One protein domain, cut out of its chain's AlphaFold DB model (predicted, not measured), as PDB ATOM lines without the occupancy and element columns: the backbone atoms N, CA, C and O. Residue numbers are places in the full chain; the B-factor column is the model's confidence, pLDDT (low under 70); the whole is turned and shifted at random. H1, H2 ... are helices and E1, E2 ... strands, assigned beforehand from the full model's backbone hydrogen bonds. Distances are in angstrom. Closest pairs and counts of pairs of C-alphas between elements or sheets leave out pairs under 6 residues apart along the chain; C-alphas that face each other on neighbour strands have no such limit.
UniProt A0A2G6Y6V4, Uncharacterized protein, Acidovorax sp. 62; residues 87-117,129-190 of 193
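What this domain is: This is residues 87 to 117 and 129 to 190 of the 193 residues of an uncharacterized protein of Acidovorax sp. 62 (UniProt A0A2G6Y6V4). A single long, twisted sheet of five antiparallel strands makes most of this domain, a narrow wall whose length comes from the long strands E2, E3 and E4 with E1 beside E2. The short strand E5 lines the far edge beside E4, the small helix H1 follows it and grazes the sheet, and the last residues, 180 to 190, pass over part of one face, the other face being bare. The printed part has 93 residues with five named strands and then one named helix, in the order E1 E2 E3 E4 E5 H1, and the sheet has the strands in this same order. The class is mostly strand. The whole is elongated and loose, with a radius of gyration of the C-alphas of 15.4 A and spans of 50 by 26 by 21 A.

Where its parts are: E1, residues 89 to 96, begins at C-alpha 89 at (99.620, 2.647, -17.116) and is 23.5 A long. E2, residues 104 to 117, is the longest strand at 42.2 A and ends at C-alpha 117 at (79.507, -4.103, -9.253). E3, residues 135 to 147, is 36.4 A long. E4, residues 152 to 162, is 29.9 A long and bends by 57 degrees at residue 155. E5, residues 169 to 173, is 12.4 A long. H1, residues 175 to 179, is 5.9 A long and ends at C-alpha 179 at (89.309, 18.897, -18.334).

How they stand to each other: E1 and E5 are the edge strands. E1 and E2 form a hairpin, antiparallel at 165 degrees, with N 91 and O 109 at 2.8 A. E2 and E3 are antiparallel at 163 degrees, with N 110 and O 141 at 2.8 A. E3, E4 and E5 form a meander, each strand the antiparallel neighbour of the one before. In the hairpin of E3 and E4, N 140 and O 160 are 2.8 A apart. In the hairpin of E4 and E5, N 159 and O 171 are 2.8 A apart. E1 is apart from E4 and E5. H1 only grazes the sheet, with its residues 175 to 178; its closest C-alphas to E4 are those of Gln 175 and Asn 156, 7.4 A apart. In H1 every O i to N i+4 pair is within hydrogen-bond range.

The domain as a whole: The two C-alphas farthest apart are those of Pro 100 and Thr 129, at 51.7 A. Residues 118 to 128 are not printed, and C-alphas 117 and 129 are 8.7 A apart across this cut, between E2 and E3. Of the links that are printed whole, none is long. The mean pLDDT of the printed part is 93.9, and no printed residue is under 70.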
ATOM      1  N   PRO A  87      95.112   0.344 -11.390       84.19
ATOM      2  CA  PRO A  87      96.286   1.173 -11.628       84.19
ATOM      3  C   PRO A  87      96.418   1.456 -13.127       84.19
ATOM      4  O   PRO A  87      96.403   0.530 -13.943       84.19
ATOM      5  N   ALA A  88      96.462   2.736 -13.484       90.19
ATOM      6  CA  ALA A  88      96.584   3.147 -14.871       90.19
ATOM      7  C   ALA A  88      98.051   3.086 -15.297       90.19
ATOM      8  O   ALA A  88      98.930   3.573 -14.585       90.19
ATOM      9  N   LEU A  89      98.315   2.528 -16.475       95.38
ATOM     10  CA  LEU A  89      99.620   2.647 -17.116       95.38
ATOM     11  C   LEU A  89      99.625   3.909 -17.977       95.38
ATOM     12  O   LEU A  89      98.836   4.009 -18.917       95.38
ATOM     13  N   VAL A  90     100.529   4.838 -17.675       97.50
ATOM     14  CA  VAL A  90     100.710   6.098 -18.406       97.50
ATOM     15  C   VAL A  90     102.007   6.020 -19.209       97.50
ATOM     16  O   VAL A  90     103.073   5.798 -18.642       97.50
ATOM     17  N   GLN A  91     101.922   6.166 -20.531       98.00
ATOM     18  CA  GLN A  91     103.063   6.045 -21.443       98.00
ATOM     19  C   GLN A  91     103.223   7.344 -22.246       98.00
ATOM     20  O   GLN A  91     102.380   7.618 -23.107       98.00
ATOM     21  N   PRO A  92     104.258   8.155 -21.964       98.00
ATOM     22  CA  PRO A  92     104.540   9.364 -22.722       98.00
ATOM     23  C   PRO A  92     105.360   9.070 -23.981       98.00
ATOM     24  O   PRO A  92     106.172   8.148 -24.017       98.00
ATOM     25  N   GLU A  93     105.199   9.914 -24.991       97.56
ATOM     26  CA  GLU A  93     106.026   9.954 -26.193       97.56
ATOM     27  C   GLU A  93     106.140  11.407 -26.664       97.56
ATOM     28  O   GLU A  93     105.129  12.106 -26.744       97.56
ATOM     29  N   VAL A  94     107.354  11.863 -26.974       97.31
ATOM     30  CA  VAL A  94     107.620  13.190 -27.543       97.31
ATOM     31  C   VAL A  94     108.367  13.003 -28.851       97.31
ATOM     32  O   VAL A  94     109.420  12.372 -28.879       97.31
ATOM     33  N   ASN A  95     107.839  13.586 -29.921       96.38
ATOM     34  CA  ASN A  95     108.438  13.551 -31.246       96.38
ATOM     35  C   ASN A  95     108.724  14.974 -31.719       96.38
ATOM     36  O   ASN A  95     107.866  15.853 -31.618       96.38
ATOM     37  N   ALA A  96     109.921  15.195 -32.257       94.81
ATOM     38  CA  ALA A  96     110.231  16.424 -32.975       94.81
ATOM     39  C   ALA A  96     109.451  16.475 -34.295       94.81
ATOM     40  O   ALA A  96     109.138  15.440 -34.887       94.81
ATOM     41  N   THR A  97     109.161  17.681 -34.767       93.25
ATOM     42  CA  THR A  97     108.576  17.903 -36.087       93.25
ATOM     43  C   THR A  97     109.430  18.877 -36.888       93.25
ATOM     44  O   THR A  97     110.251  19.614 -36.343       93.25
ATOM     45  N   GLU A  98     109.211  18.904 -38.197       90.62
ATOM     46  CA  GLU A  98     109.848  19.869 -39.100       90.62
ATOM     47  C   GLU A  98     109.194  21.263 -39.030       90.62
ATOM     48  O   GLU A  98     109.677  22.214 -39.642       90.62
ATOM     49  N   SER A  99     108.090  21.411 -38.288       90.12
ATOM     50  CA  SER A  99     107.359  22.670 -38.176       90.12
ATOM     51  C   SER A  99     108.039  23.618 -37.185       90.12
ATOM     52  O   SER A  99     108.113  23.300 -35.997       90.12
ATOM     53  N   PRO A 100     108.426  24.840 -37.598       87.31
ATOM     54  CA  PRO A 100     108.945  25.841 -36.666       87.31
ATOM     55  C   PRO A 100     107.867  26.379 -35.709       87.31
ATOM     56  O   PRO A 100     108.199  26.959 -34.680       87.31
ATOM     57  N   VAL A 101     106.581  26.191 -36.033       90.44
ATOM     58  CA  VAL A 101     105.440  26.627 -35.204       90.44
ATOM     59  C   VAL A 101     105.044  25.557 -34.184       90.44
ATOM     60  O   VAL A 101     104.505  25.867 -33.125       90.44
ATOM     61  N   THR A 102     105.294  24.286 -34.488       92.56
ATOM     62  CA  THR A 102     105.022  23.162 -33.581       92.56
ATOM     63  C   THR A 102     106.222  22.227 -33.560       92.56
ATOM     64  O   THR A 102     106.131  21.104 -34.049       92.56
ATOM     65  N   PRO A 103     107.372  22.676 -33.031       94.81
ATOM     66  CA  PRO A 103     108.617  21.915 -33.101       94.81
ATOM     67  C   PRO A 103     108.541  20.543 -32.428       94.81
ATOM     68  O   PRO A 103     109.330  19.669 -32.772       94.81
ATOM     69  N   PHE A 104     107.593  20.326 -31.506       97.38
ATOM     70  CA  PHE A 104     107.363  19.016 -30.899       97.38
ATOM     71  C   PHE A 104     105.875  18.681 -30.786       97.38
ATOM     72  O   PHE A 104     105.032  19.550 -30.546       97.38
ATOM     73  N   VAL A 105     105.572  17.392 -30.910       97.94
ATOM     74  CA  VAL A 105     104.269  16.792 -30.614       97.94
ATOM     75  C   VAL A 105     104.454  15.781 -29.495       97.94
ATOM     76  O   VAL A 105     105.368  14.960 -29.523       97.94
ATOM     77  N   GLY A 106     103.575  15.856 -28.507       98.06
ATOM     78  CA  GLY A 106     103.543  14.976 -27.353       98.06
ATOM     79  C   GLY A 106     102.324  14.074 -27.428       98.06
ATOM     80  O   GLY A 106     101.262  14.483 -27.902       98.06
ATOM     81  N   LYS A 107     102.455  12.849 -26.937       98.38
ATOM     82  CA  LYS A 107     101.368  11.883 -26.816       98.38
ATOM     83  C   LYS A 107     101.441  11.216 -25.452       98.38
ATOM     84  O   LYS A 107     102.506  10.764 -25.046       98.38
ATOM     85  N   ILE A 108     100.309  11.132 -24.764       98.56
ATOM     86  CA  ILE A 108     100.158  10.301 -23.567       98.56
ATOM     87  C   ILE A 108      99.146   9.208 -23.888       98.56
ATOM     88  O   ILE A 108      97.999   9.497 -24.234       98.56
ATOM     89  N   VAL A 109      99.575   7.953 -23.772       98.19
ATOM     90  CA  VAL A 109      98.697   6.783 -23.849       98.19
ATOM     91  C   VAL A 109      98.427   6.286 -22.436       98.19
ATOM     92  O   VAL A 109      99.351   5.931 -21.707       98.19
ATOM     93  N   ILE A 110      97.156   6.253 -22.056       97.19
ATOM     94  CA  ILE A 110      96.687   5.820 -20.742       97.19
ATOM     95  C   ILE A 110      95.917   4.523 -20.932       97.19
ATOM     96  O   ILE A 110      94.867   4.517 -21.576       97.19
ATOM     97  N   LYS A 111      96.413   3.429 -20.359       95.06
ATOM     98  CA  LYS A 111      95.672   2.165 -20.280       95.06
ATOM     99  C   LYS A 111      95.075   2.049 -18.890       95.06
ATOM    100  O   LYS A 111      95.819   2.008 -17.912       95.06
ATOM    101  N   ASP A 112      93.753   2.011 -18.812       90.25
ATOM    102  CA  ASP A 112      93.033   1.830 -17.557       90.25
ATOM    103  C   ASP A 112      91.842   0.888 -17.725       90.25
ATOM    104  O   ASP A 112      91.309   0.712 -18.821       90.25
ATOM    105  N   ASN A 113      91.445   0.259 -16.626       90.00
ATOM    106  CA  ASN A 113      90.302  -0.637 -16.599       90.00
ATOM    107  C   ASN A 113      89.268  -0.091 -15.627       90.00
ATOM    108  O   ASN A 113      89.612   0.297 -14.508       90.00
ATOM    109  N   ASP A 114      88.009  -0.134 -16.044       91.75
ATOM    110  CA  ASP A 114      86.881   0.096 -15.154       91.75
ATOM    111  C   ASP A 114      86.354  -1.247 -14.670       91.75
ATOM    112  O   ASP A 114      86.100  -2.152 -15.469       91.75
ATOM    113  N   ALA A 115      86.123  -1.350 -13.368       93.31
ATOM    114  CA  ALA A 115      85.372  -2.438 -12.764       93.31
ATOM    115  C   ALA A 115      84.093  -1.886 -12.136       93.31
ATOM    116  O   ALA A 115      84.121  -0.826 -11.510       93.31
ATOM    117  N   ARG A 116      82.976  -2.602 -12.285       93.56
ATOM    118  CA  ARG A 116      81.686  -2.209 -11.717       93.56
ATOM    119  C   ARG A 116      80.963  -3.396 -11.106       93.56
ATOM    120  O   ARG A 116      80.844  -4.448 -11.726       93.56
ATOM    121  N   ALA A 117      80.405  -3.176  -9.925       94.25
ATOM    122  CA  ALA A 117      79.507  -4.103  -9.253       94.25
ATOM    123  C   ALA A 117      78.263  -3.358  -8.767       94.25
ATOM    124  O   ALA A 117      78.352  -2.177  -8.429       94.25
ATOM    125  N   THR A 129      84.055  -5.527  -2.496       95.25
ATOM    126  CA  THR A 129      85.429  -5.607  -2.999       95.25
ATOM    127  C   THR A 129      85.391  -5.877  -4.498       95.25
ATOM    128  O   THR A 129      84.924  -6.929  -4.933       95.25
ATOM    129  N   LEU A 130      85.882  -4.931  -5.302       93.50
ATOM    130  CA  LEU A 130      85.990  -5.121  -6.746       93.50
ATOM    131  C   LEU A 130      87.099  -6.133  -7.052       93.50
ATOM    132  O   LEU A 130      88.198  -6.070  -6.507       93.50
ATOM    133  N   THR A 131      86.795  -7.064  -7.947       90.50
ATOM    134  CA  THR A 131      87.678  -8.161  -8.373       90.50
ATOM    135  C   THR A 131      87.736  -8.194  -9.901       90.50
ATOM    136  O   THR A 131      86.886  -7.571 -10.542       90.50
ATOM    137  N   PRO A 132      88.663  -8.945 -10.520       88.31
ATOM    138  CA  PRO A 132      88.725  -9.055 -11.980       88.31
ATOM    139  C   PRO A 132      87.423  -9.533 -12.647       88.31
ATOM    140  O   PRO A 132      87.168  -9.178 -13.793       88.31
ATOM    141  N   ALA A 133      86.565 -10.277 -11.936       89.19
ATOM    142  CA  ALA A 133      85.252 -10.696 -12.440       89.19
ATOM    143  C   ALA A 133      84.281  -9.521 -12.663       89.19
ATOM    144  O   ALA A 133      83.329  -9.640 -13.426       89.19
ATOM    145  N   HIS A 134      84.535  -8.381 -12.018       92.62
ATOM    146  CA  HIS A 134      83.741  -7.163 -12.142       92.62
ATOM    147  C   HIS A 134      84.218  -6.254 -13.281       92.62
ATOM    148  O   HIS A 134      83.783  -5.105 -13.350       92.62
ATOM    149  N   LEU A 135      85.136  -6.712 -14.143       91.81
ATOM    150  CA  LEU A 135      85.637  -5.926 -15.268       91.81
ATOM    151  C   LEU A 135      84.471  -5.452 -16.145       91.81
ATOM    152  O   LEU A 135      83.797  -6.245 -16.798       91.81
ATOM    153  N   LEU A 136      84.272  -4.138 -16.179       91.12
ATOM    154  CA  LEU A 136      83.282  -3.490 -17.025       91.12
ATOM    155  C   LEU A 136      83.869  -3.228 -18.412       91.12
ATOM    156  O   LEU A 136      83.234  -3.514 -19.424       91.12
ATOM    157  N   SER A 137      85.080  -2.672 -18.462       92.50
ATOM    158  CA  SER A 137      85.767  -2.414 -19.725       92.50
ATOM    159  C   SER A 137      87.265  -2.209 -19.545       92.50
ATOM    160  O   SER A 137      87.702  -1.660 -18.534       92.50
ATOM    161  N   ASN A 138      88.029  -2.590 -20.568       93.19
ATOM    162  CA  ASN A 138      89.398  -2.118 -20.753       93.19
ATOM    163  C   ASN A 138      89.353  -0.884 -21.648       93.19
ATOM    164  O   ASN A 138      88.720  -0.915 -22.709       93.19
ATOM    165  N   ARG A 139      90.031   0.191 -21.258       93.75
ATOM    166  CA  ARG A 139      90.046   1.432 -22.025       93.75
ATOM    167  C   ARG A 139      91.472   1.865 -22.322       93.75
ATOM    168  O   ARG A 139      92.417   1.614 -21.575       93.75
ATOM    169  N   THR A 140      91.640   2.507 -23.465       96.06
ATOM    170  CA  THR A 140      92.885   3.165 -23.845       96.06
ATOM    171  C   THR A 140      92.562   4.582 -24.269       96.06
ATOM    172  O   THR A 140      91.841   4.786 -25.244       96.06
ATOM    173  N   HIS A 141      93.090   5.552 -23.531       96.62
ATOM    174  CA  HIS A 141      92.964   6.967 -23.851       96.62
ATOM    175  C   HIS A 141      94.263   7.431 -24.498       96.62
ATOM    176  O   HIS A 141      95.340   7.207 -23.955       96.62
ATOM    177  N   THR A 142      94.165   8.066 -25.658       98.00
ATOM    178  CA  THR A 142      95.287   8.728 -26.322       98.00
ATOM    179  C   THR A 142      95.032  10.220 -26.262       98.00
ATOM    180  O   THR A 142      94.007  10.672 -26.765       98.00
ATOM    181  N   LEU A 143      95.933  10.970 -25.636       98.25
ATOM    182  CA  LEU A 143      95.883  12.428 -25.553       98.25
ATOM    183  C   LEU A 143      97.057  12.999 -26.347       98.25
ATOM    184  O   LEU A 143      98.188  12.546 -26.166       98.25
ATOM    185  N   VAL A 144      96.792  13.966 -27.226       98.31
ATOM    186  CA  VAL A 144      97.798  14.565 -28.114       98.31
ATOM    187  C   VAL A 144      97.984  16.037 -27.781       98.31
ATOM    188  O   VAL A 144      97.020  16.768 -27.537       98.31
ATOM    189  N   TYR A 145      99.241  16.471 -27.809       98.38
ATOM    190  CA  TYR A 145      99.674  17.805 -27.430       98.38
ATOM    191  C   TYR A 145     100.618  18.382 -28.483       98.38
ATOM    192  O   TYR A 145     101.401  17.662 -29.098       98.38
ATOM    193  N   SER A 146     100.592  19.699 -28.643       97.81
ATOM    194  CA  SER A 146     101.554  20.458 -29.443       97.81
ATOM    195  C   SER A 146     102.418  21.319 -28.533       97.81
ATOM    196  O   SER A 146     101.874  21.972 -27.639       97.81
ATOM    197  N   PHE A 147     103.717  21.398 -28.794       97.12
ATOM    198  CA  PHE A 147     104.604  22.371 -28.167       97.12
ATOM    199  C   PHE A 147     104.907  23.492 -29.155       97.12
ATOM    200  O   PHE A 147     105.397  23.216 -30.247       97.12
ATOM    201  N   ASP A 148     104.647  24.743 -28.781       93.69
ATOM    202  CA  ASP A 148     104.846  25.922 -29.646       93.69
ATOM    203  C   ASP A 148     106.251  26.548 -29.534       93.69
ATOM    204  O   ASP A 148     106.487  27.675 -29.966       93.69
ATOM    205  N   GLY A 149     107.192  25.829 -28.914       91.00
ATOM    206  CA  GLY A 149     108.513  26.344 -28.553       91.00
ATOM    207  C   GLY A 149     108.565  26.980 -27.160       91.00
ATOM    208  O   GLY A 149     109.656  27.278 -26.678       91.00
ATOM    209  N   LYS A 150     107.417  27.176 -26.498       92.06
ATOM    210  CA  LYS A 150     107.335  27.740 -25.143       92.06
ATOM    211  C   LYS A 150     106.521  26.865 -24.200       92.06
ATOM    212  O   LYS A 150     106.965  26.606 -23.085       92.06
ATOM    213  N   GLN A 151     105.352  26.414 -24.644       95.12
ATOM    214  CA  GLN A 151     104.395  25.695 -23.812       95.12
ATOM    215  C   GLN A 151     103.692  24.569 -24.567       95.12
ATOM    216  O   GLN A 151     103.513  24.611 -25.788       95.12
ATOM    217  N   TRP A 152     103.256  23.571 -23.805       97.69
ATOM    218  CA  TRP A 152     102.404  22.495 -24.293       97.69
ATOM    219  C   TRP A 152     100.948  22.941 -24.342       97.69
ATOM    220  O   TRP A 152     100.450  23.594 -23.429       97.69
ATOM    221  N   ARG A 153     100.239  22.533 -25.392       97.06
ATOM    222  CA  ARG A 153      98.796  22.735 -25.539       97.06
ATOM    223  C   ARG A 153      98.149  21.423 -25.924       97.06
ATOM    224  O   ARG A 153      98.644  20.737 -26.816       97.06
ATOM    225  N   TRP A 154      97.052  21.080 -25.262       97.12
ATOM    226  CA  TRP A 154      96.217  19.959 -25.682       97.12
ATOM    227  C   TRP A 154      95.623  20.243 -27.066       97.12
ATOM    228  O   TRP A 154      95.226  21.373 -27.345       97.12
ATOM    229  N   GLN A 155      95.583  19.222 -27.921       97.00
ATOM    230  CA  GLN A 155      95.085  19.323 -29.294       97.00
ATOM    231  C   GLN A 155      93.849  18.458 -29.514       97.00
ATOM    232  O   GLN A 155      92.834  18.932 -30.020       97.00
ATOM    233  N   ASN A 156      93.933  17.178 -29.155       97.31
ATOM    234  CA  ASN A 156      92.825  16.244 -29.279       97.31
ATOM    235  C   ASN A 156      93.003  15.050 -28.337       97.31
ATOM    236  O   ASN A 156      94.037  14.876 -27.681       97.31
ATOM    237  N   GLY A 157      91.972  14.214 -28.276       97.38
ATOM    238  CA  GLY A 157      92.061  12.931 -27.610       97.38
ATOM    239  C   GLY A 157      91.095  11.909 -28.184       97.38
ATOM    240  O   GLY A 157      90.153  12.233 -28.907       97.38
ATOM    241  N   GLN A 158      91.333  10.652 -27.839       97.94
ATOM    242  CA  GLN A 158      90.525   9.525 -28.269       97.94
ATOM    243  C   GLN A 158      90.490   8.459 -27.182       97.94
ATOM    244  O   GLN A 158      91.501   8.197 -26.535       97.94
ATOM    245  N   ARG A 159      89.340   7.812 -27.014       96.38
ATOM    246  CA  ARG A 159      89.147   6.654 -26.148       96.38
ATOM    247  C   ARG A 159      88.753   5.445 -26.981       96.38
ATOM    248  O   ARG A 159      87.724   5.465 -27.651       96.38
ATOM    249  N   LEU A 160      89.543   4.386 -26.886       96.50
ATOM    250  CA  LEU A 160      89.153   3.039 -27.281       96.50
ATOM    251  C   LEU A 160      88.600   2.315 -26.053       96.50
ATOM    252  O   LEU A 160      89.274   2.268 -25.027       96.50
ATOM    253  N   THR A 161      87.418   1.723 -26.167       95.69
ATOM    254  CA  THR A 161      86.782   0.918 -25.121       95.69
ATOM    255  C   THR A 161      86.553  -0.492 -25.643       95.69
ATOM    256  O   THR A 161      85.931  -0.672 -26.687       95.69
ATOM    257  N   LYS A 162      87.006  -1.487 -24.879       94.44
ATOM    258  CA  LYS A 162      86.713  -2.906 -25.092       94.44
ATOM    259  C   LYS A 162      85.889  -3.414 -23.920       94.44
ATOM    260  O   LYS A 162      86.411  -3.541 -22.809       94.44
ATOM    261  N   ALA A 163      84.608  -3.667 -24.158       91.88
ATOM    262  CA  ALA A 163      83.689  -4.180 -23.150       91.88
ATOM    263  C   ALA A 163      83.324  -5.641 -23.470       91.88
ATOM    264  O   ALA A 163      83.056  -5.952 -24.633       91.88
ATOM    265  N   PRO A 164      83.312  -6.551 -22.477       85.25
ATOM    266  CA  PRO A 164      82.930  -7.942 -22.705       85.25
ATOM    267  C   PRO A 164      81.559  -8.062 -23.385       85.25
ATOM    268  O   PRO A 164      80.582  -7.454 -22.950       85.25
ATOM    269  N   GLY A 165      81.488  -8.850 -24.461       87.50
ATOM    270  CA  GLY A 165      80.247  -9.081 -25.210       87.50
ATOM    271  C   GLY A 165      79.762  -7.896 -26.055       87.50
ATOM    272  O   GLY A 165      78.635  -7.940 -26.539       87.50
ATOM    273  N   GLN A 166      80.574  -6.850 -26.231       89.25
ATOM    274  CA  GLN A 166      80.278  -5.693 -27.080       89.25
ATOM    275  C   GLN A 166      81.379  -5.499 -28.126       89.25
ATOM    276  O   GLN A 166      82.508  -5.959 -27.950       89.25
ATOM    277  N   ASN A 167      81.057  -4.789 -29.209       93.06
ATOM    278  CA  ASN A 167      82.063  -4.370 -30.181       93.06
ATOM    279  C   ASN A 167      82.994  -3.310 -29.580       93.06
ATOM    280  O   ASN A 167      82.569  -2.482 -28.770       93.06
ATOM    281  N   ASP A 168      84.247  -3.310 -30.034       94.56
ATOM    282  CA  ASP A 168      85.207  -2.259 -29.708       94.56
ATOM    283  C   ASP A 168      84.650  -0.895 -30.158       94.56
ATOM    284  O   ASP A 168      84.208  -0.727 -31.296       94.56
ATOM    285  N   ALA A 169      84.675   0.086 -29.257       95.00
ATOM    286  CA  ALA A 169      84.169   1.428 -29.514       95.00
ATOM    287  C   ALA A 169      85.307   2.443 -29.466       95.00
ATOM    288  O   ALA A 169      86.069   2.489 -28.502       95.00
ATOM    289  N   MET A 170      85.397   3.287 -30.489       96.69
ATOM    290  CA  MET A 170      86.394   4.344 -30.589       96.69
ATOM    291  C   MET A 170      85.685   5.697 -30.619       96.69
ATOM    292  O   MET A 170      84.883   5.961 -31.509       96.69
ATOM    293  N   VAL A 171      85.956   6.539 -29.625       96.56
ATOM    294  CA  VAL A 171      85.239   7.801 -29.397       96.56
ATOM    295  C   VAL A 171      86.245   8.937 -29.259       96.56
ATOM    296  O   VAL A 171      87.221   8.810 -28.522       96.56
ATOM    297  N   ALA A 172      86.027  10.042 -29.971       97.25
ATOM    298  CA  ALA A 172      86.820  11.254 -29.791       97.25
ATOM    299  C   ALA A 172      86.515  11.883 -28.425       97.25
ATOM    300  O   ALA A 172      85.356  11.959 -28.028       97.25
ATOM    301  N   LEU A 173      87.551  12.332 -27.720       96.44
ATOM    302  CA  LEU A 173      87.409  13.026 -26.445       96.44
ATOM    303  C   LEU A 173      87.355  14.528 -26.686       96.44
ATOM    304  O   LEU A 173      88.223  15.101 -27.350       96.44
ATOM    305  N   THR A 174      86.353  15.166 -26.105       95.44
ATOM    306  CA  THR A 174      86.251  16.621 -26.071       95.44
ATOM    307  C   THR A 174      87.186  17.203 -25.014       95.44
ATOM    308  O   THR A 174      87.525  16.554 -24.022       95.44
ATOM    309  N   GLN A 175      87.559  18.473 -25.177       93.75
ATOM    310  CA  GLN A 175      88.330  19.179 -24.152       93.75
ATOM    311  C   GLN A 175      87.588  19.208 -22.809       93.75
ATOM    312  O   GLN A 175      88.220  19.059 -21.770       93.75
ATOM    313  N   ALA A 176      86.256  19.341 -22.829       94.31
ATOM    314  CA  ALA A 176      85.430  19.329 -21.626       94.31
ATOM    315  C   ALA A 176      85.588  18.012 -20.845       94.31
ATOM    316  O   ALA A 176      85.865  18.049 -19.650       94.31
ATOM    317  N   GLU A 177      85.512  16.864 -21.523       93.12
ATOM    318  CA  GLU A 177      85.712  15.547 -20.902       93.12
ATOM    319  C   GLU A 177      87.123  15.373 -20.330       93.12
ATOM    320  O   GLU A 177      87.282  14.846 -19.230       93.12
ATOM    321  N   VAL A 178      88.152  15.839 -21.043       94.56
ATOM    322  CA  VAL A 178      89.541  15.752 -20.561       94.56
ATOM    323  C   VAL A 178      89.754  16.686 -19.367       94.56
ATOM    324  O   VAL A 178      90.384  16.294 -18.394       94.56
ATOM    325  N   SER A 179      89.190  17.894 -19.402       94.62
ATOM    326  CA  SER A 179      89.309  18.897 -18.334       94.62
ATOM    327  C   SER A 179      88.464  18.607 -17.093       94.62
ATOM    328  O   SER A 179      88.652  19.256 -16.064       94.62
ATOM    329  N   ALA A 180      87.541  17.646 -17.168       92.88
ATOM    330  CA  ALA A 180      86.695  17.289 -16.042       92.88
ATOM    331  C   ALA A 180      87.531  16.771 -14.851       92.88
ATOM    332  O   ALA A 180      88.586  16.147 -15.039       92.88
ATOM    333  N   PRO A 181      87.068  16.999 -13.609       88.44
ATOM    334  CA  PRO A 181      87.725  16.454 -12.433       88.44
ATOM    335  C   PRO A 181      87.638  14.924 -12.398       88.44
ATOM    336  O   PRO A 181      86.903  14.270 -13.150       88.44
ATOM    337  N   GLY A 182      88.407  14.344 -11.479       82.00
ATOM    338  CA  GLY A 182      88.326  12.924 -11.191       82.00
ATOM    339  C   GLY A 182      86.933  12.544 -10.664       82.00
ATOM    340  O   GLY A 182      86.212  13.391 -10.140       82.00
ATOM    341  N   PRO A 183      86.535  11.272 -10.803       81.25
ATOM    342  CA  PRO A 183      87.374  10.175 -11.277       81.25
ATOM    343  C   PRO A 183      87.217   9.856 -12.781       81.25
ATOM    344  O   PRO A 183      87.941   9.009 -13.302       81.25
ATOM    345  N   LYS A 184      86.283  10.528 -13.477       81.00
ATOM    346  CA  LYS A 184      85.951  10.276 -14.894       81.00
ATOM    347  C   LYS A 184      86.765  11.119 -15.881       81.00
ATOM    348  O   LYS A 184      86.942  10.686 -17.015       81.00
ATOM    349  N   GLY A 185      87.216  12.305 -15.475       89.81
ATOM    350  CA  GLY A 185      88.032  13.176 -16.317       89.81
ATOM    351  C   GLY A 185      89.535  12.950 -16.163       89.81
ATOM    352  O   GLY A 185      89.981  12.052 -15.449       89.81
ATOM    353  N   PHE A 186      90.315  13.790 -16.845       94.62
ATOM    354  CA  PHE A 186      91.772  13.687 -16.974       94.62
ATOM    355  C   PHE A 186      92.461  15.031 -16.702       94.62
ATOM    356  O   PHE A 186      93.507  15.315 -17.283       94.62
ATOM    357  N   ALA A 187      91.890  15.872 -15.831       95.12
ATOM    358  CA  ALA A 187      92.380  17.232 -15.600       95.12
ATOM    359  C   ALA A 187      93.879  17.284 -15.249       95.12
ATOM    360  O   ALA A 187      94.594  18.155 -15.736       95.12
ATOM    361  N   GLY A 188      94.383  16.312 -14.477       95.31
ATOM    362  CA  GLY A 188      95.811  16.215 -14.145       95.31
ATOM    363  C   GLY A 188      96.732  15.876 -15.325       95.31
ATOM    364  O   GLY A 188      97.943  16.002 -15.203       95.31
ATOM    365  N   CYS A 189      96.179  15.462 -16.465       96.44
ATOM    366  CA  CYS A 189      96.908  15.191 -17.703       96.44
ATOM    367  C   CYS A 189      96.948  16.401 -18.646       96.44
ATOM    368  O   CYS A 189      97.527  16.312 -19.729       96.44
ATOM    369  N   LEU A 190      96.321  17.522 -18.283       96.69
ATOM    370  CA  LEU A 190      96.425  18.760 -19.046       96.69
ATOM    371  C   LEU A 190      97.663  19.560 -18.614       96.69
ATOM    372  O   LEU A 190      98.044  19.514 -17.441       96.69
TER     373      LEU A 190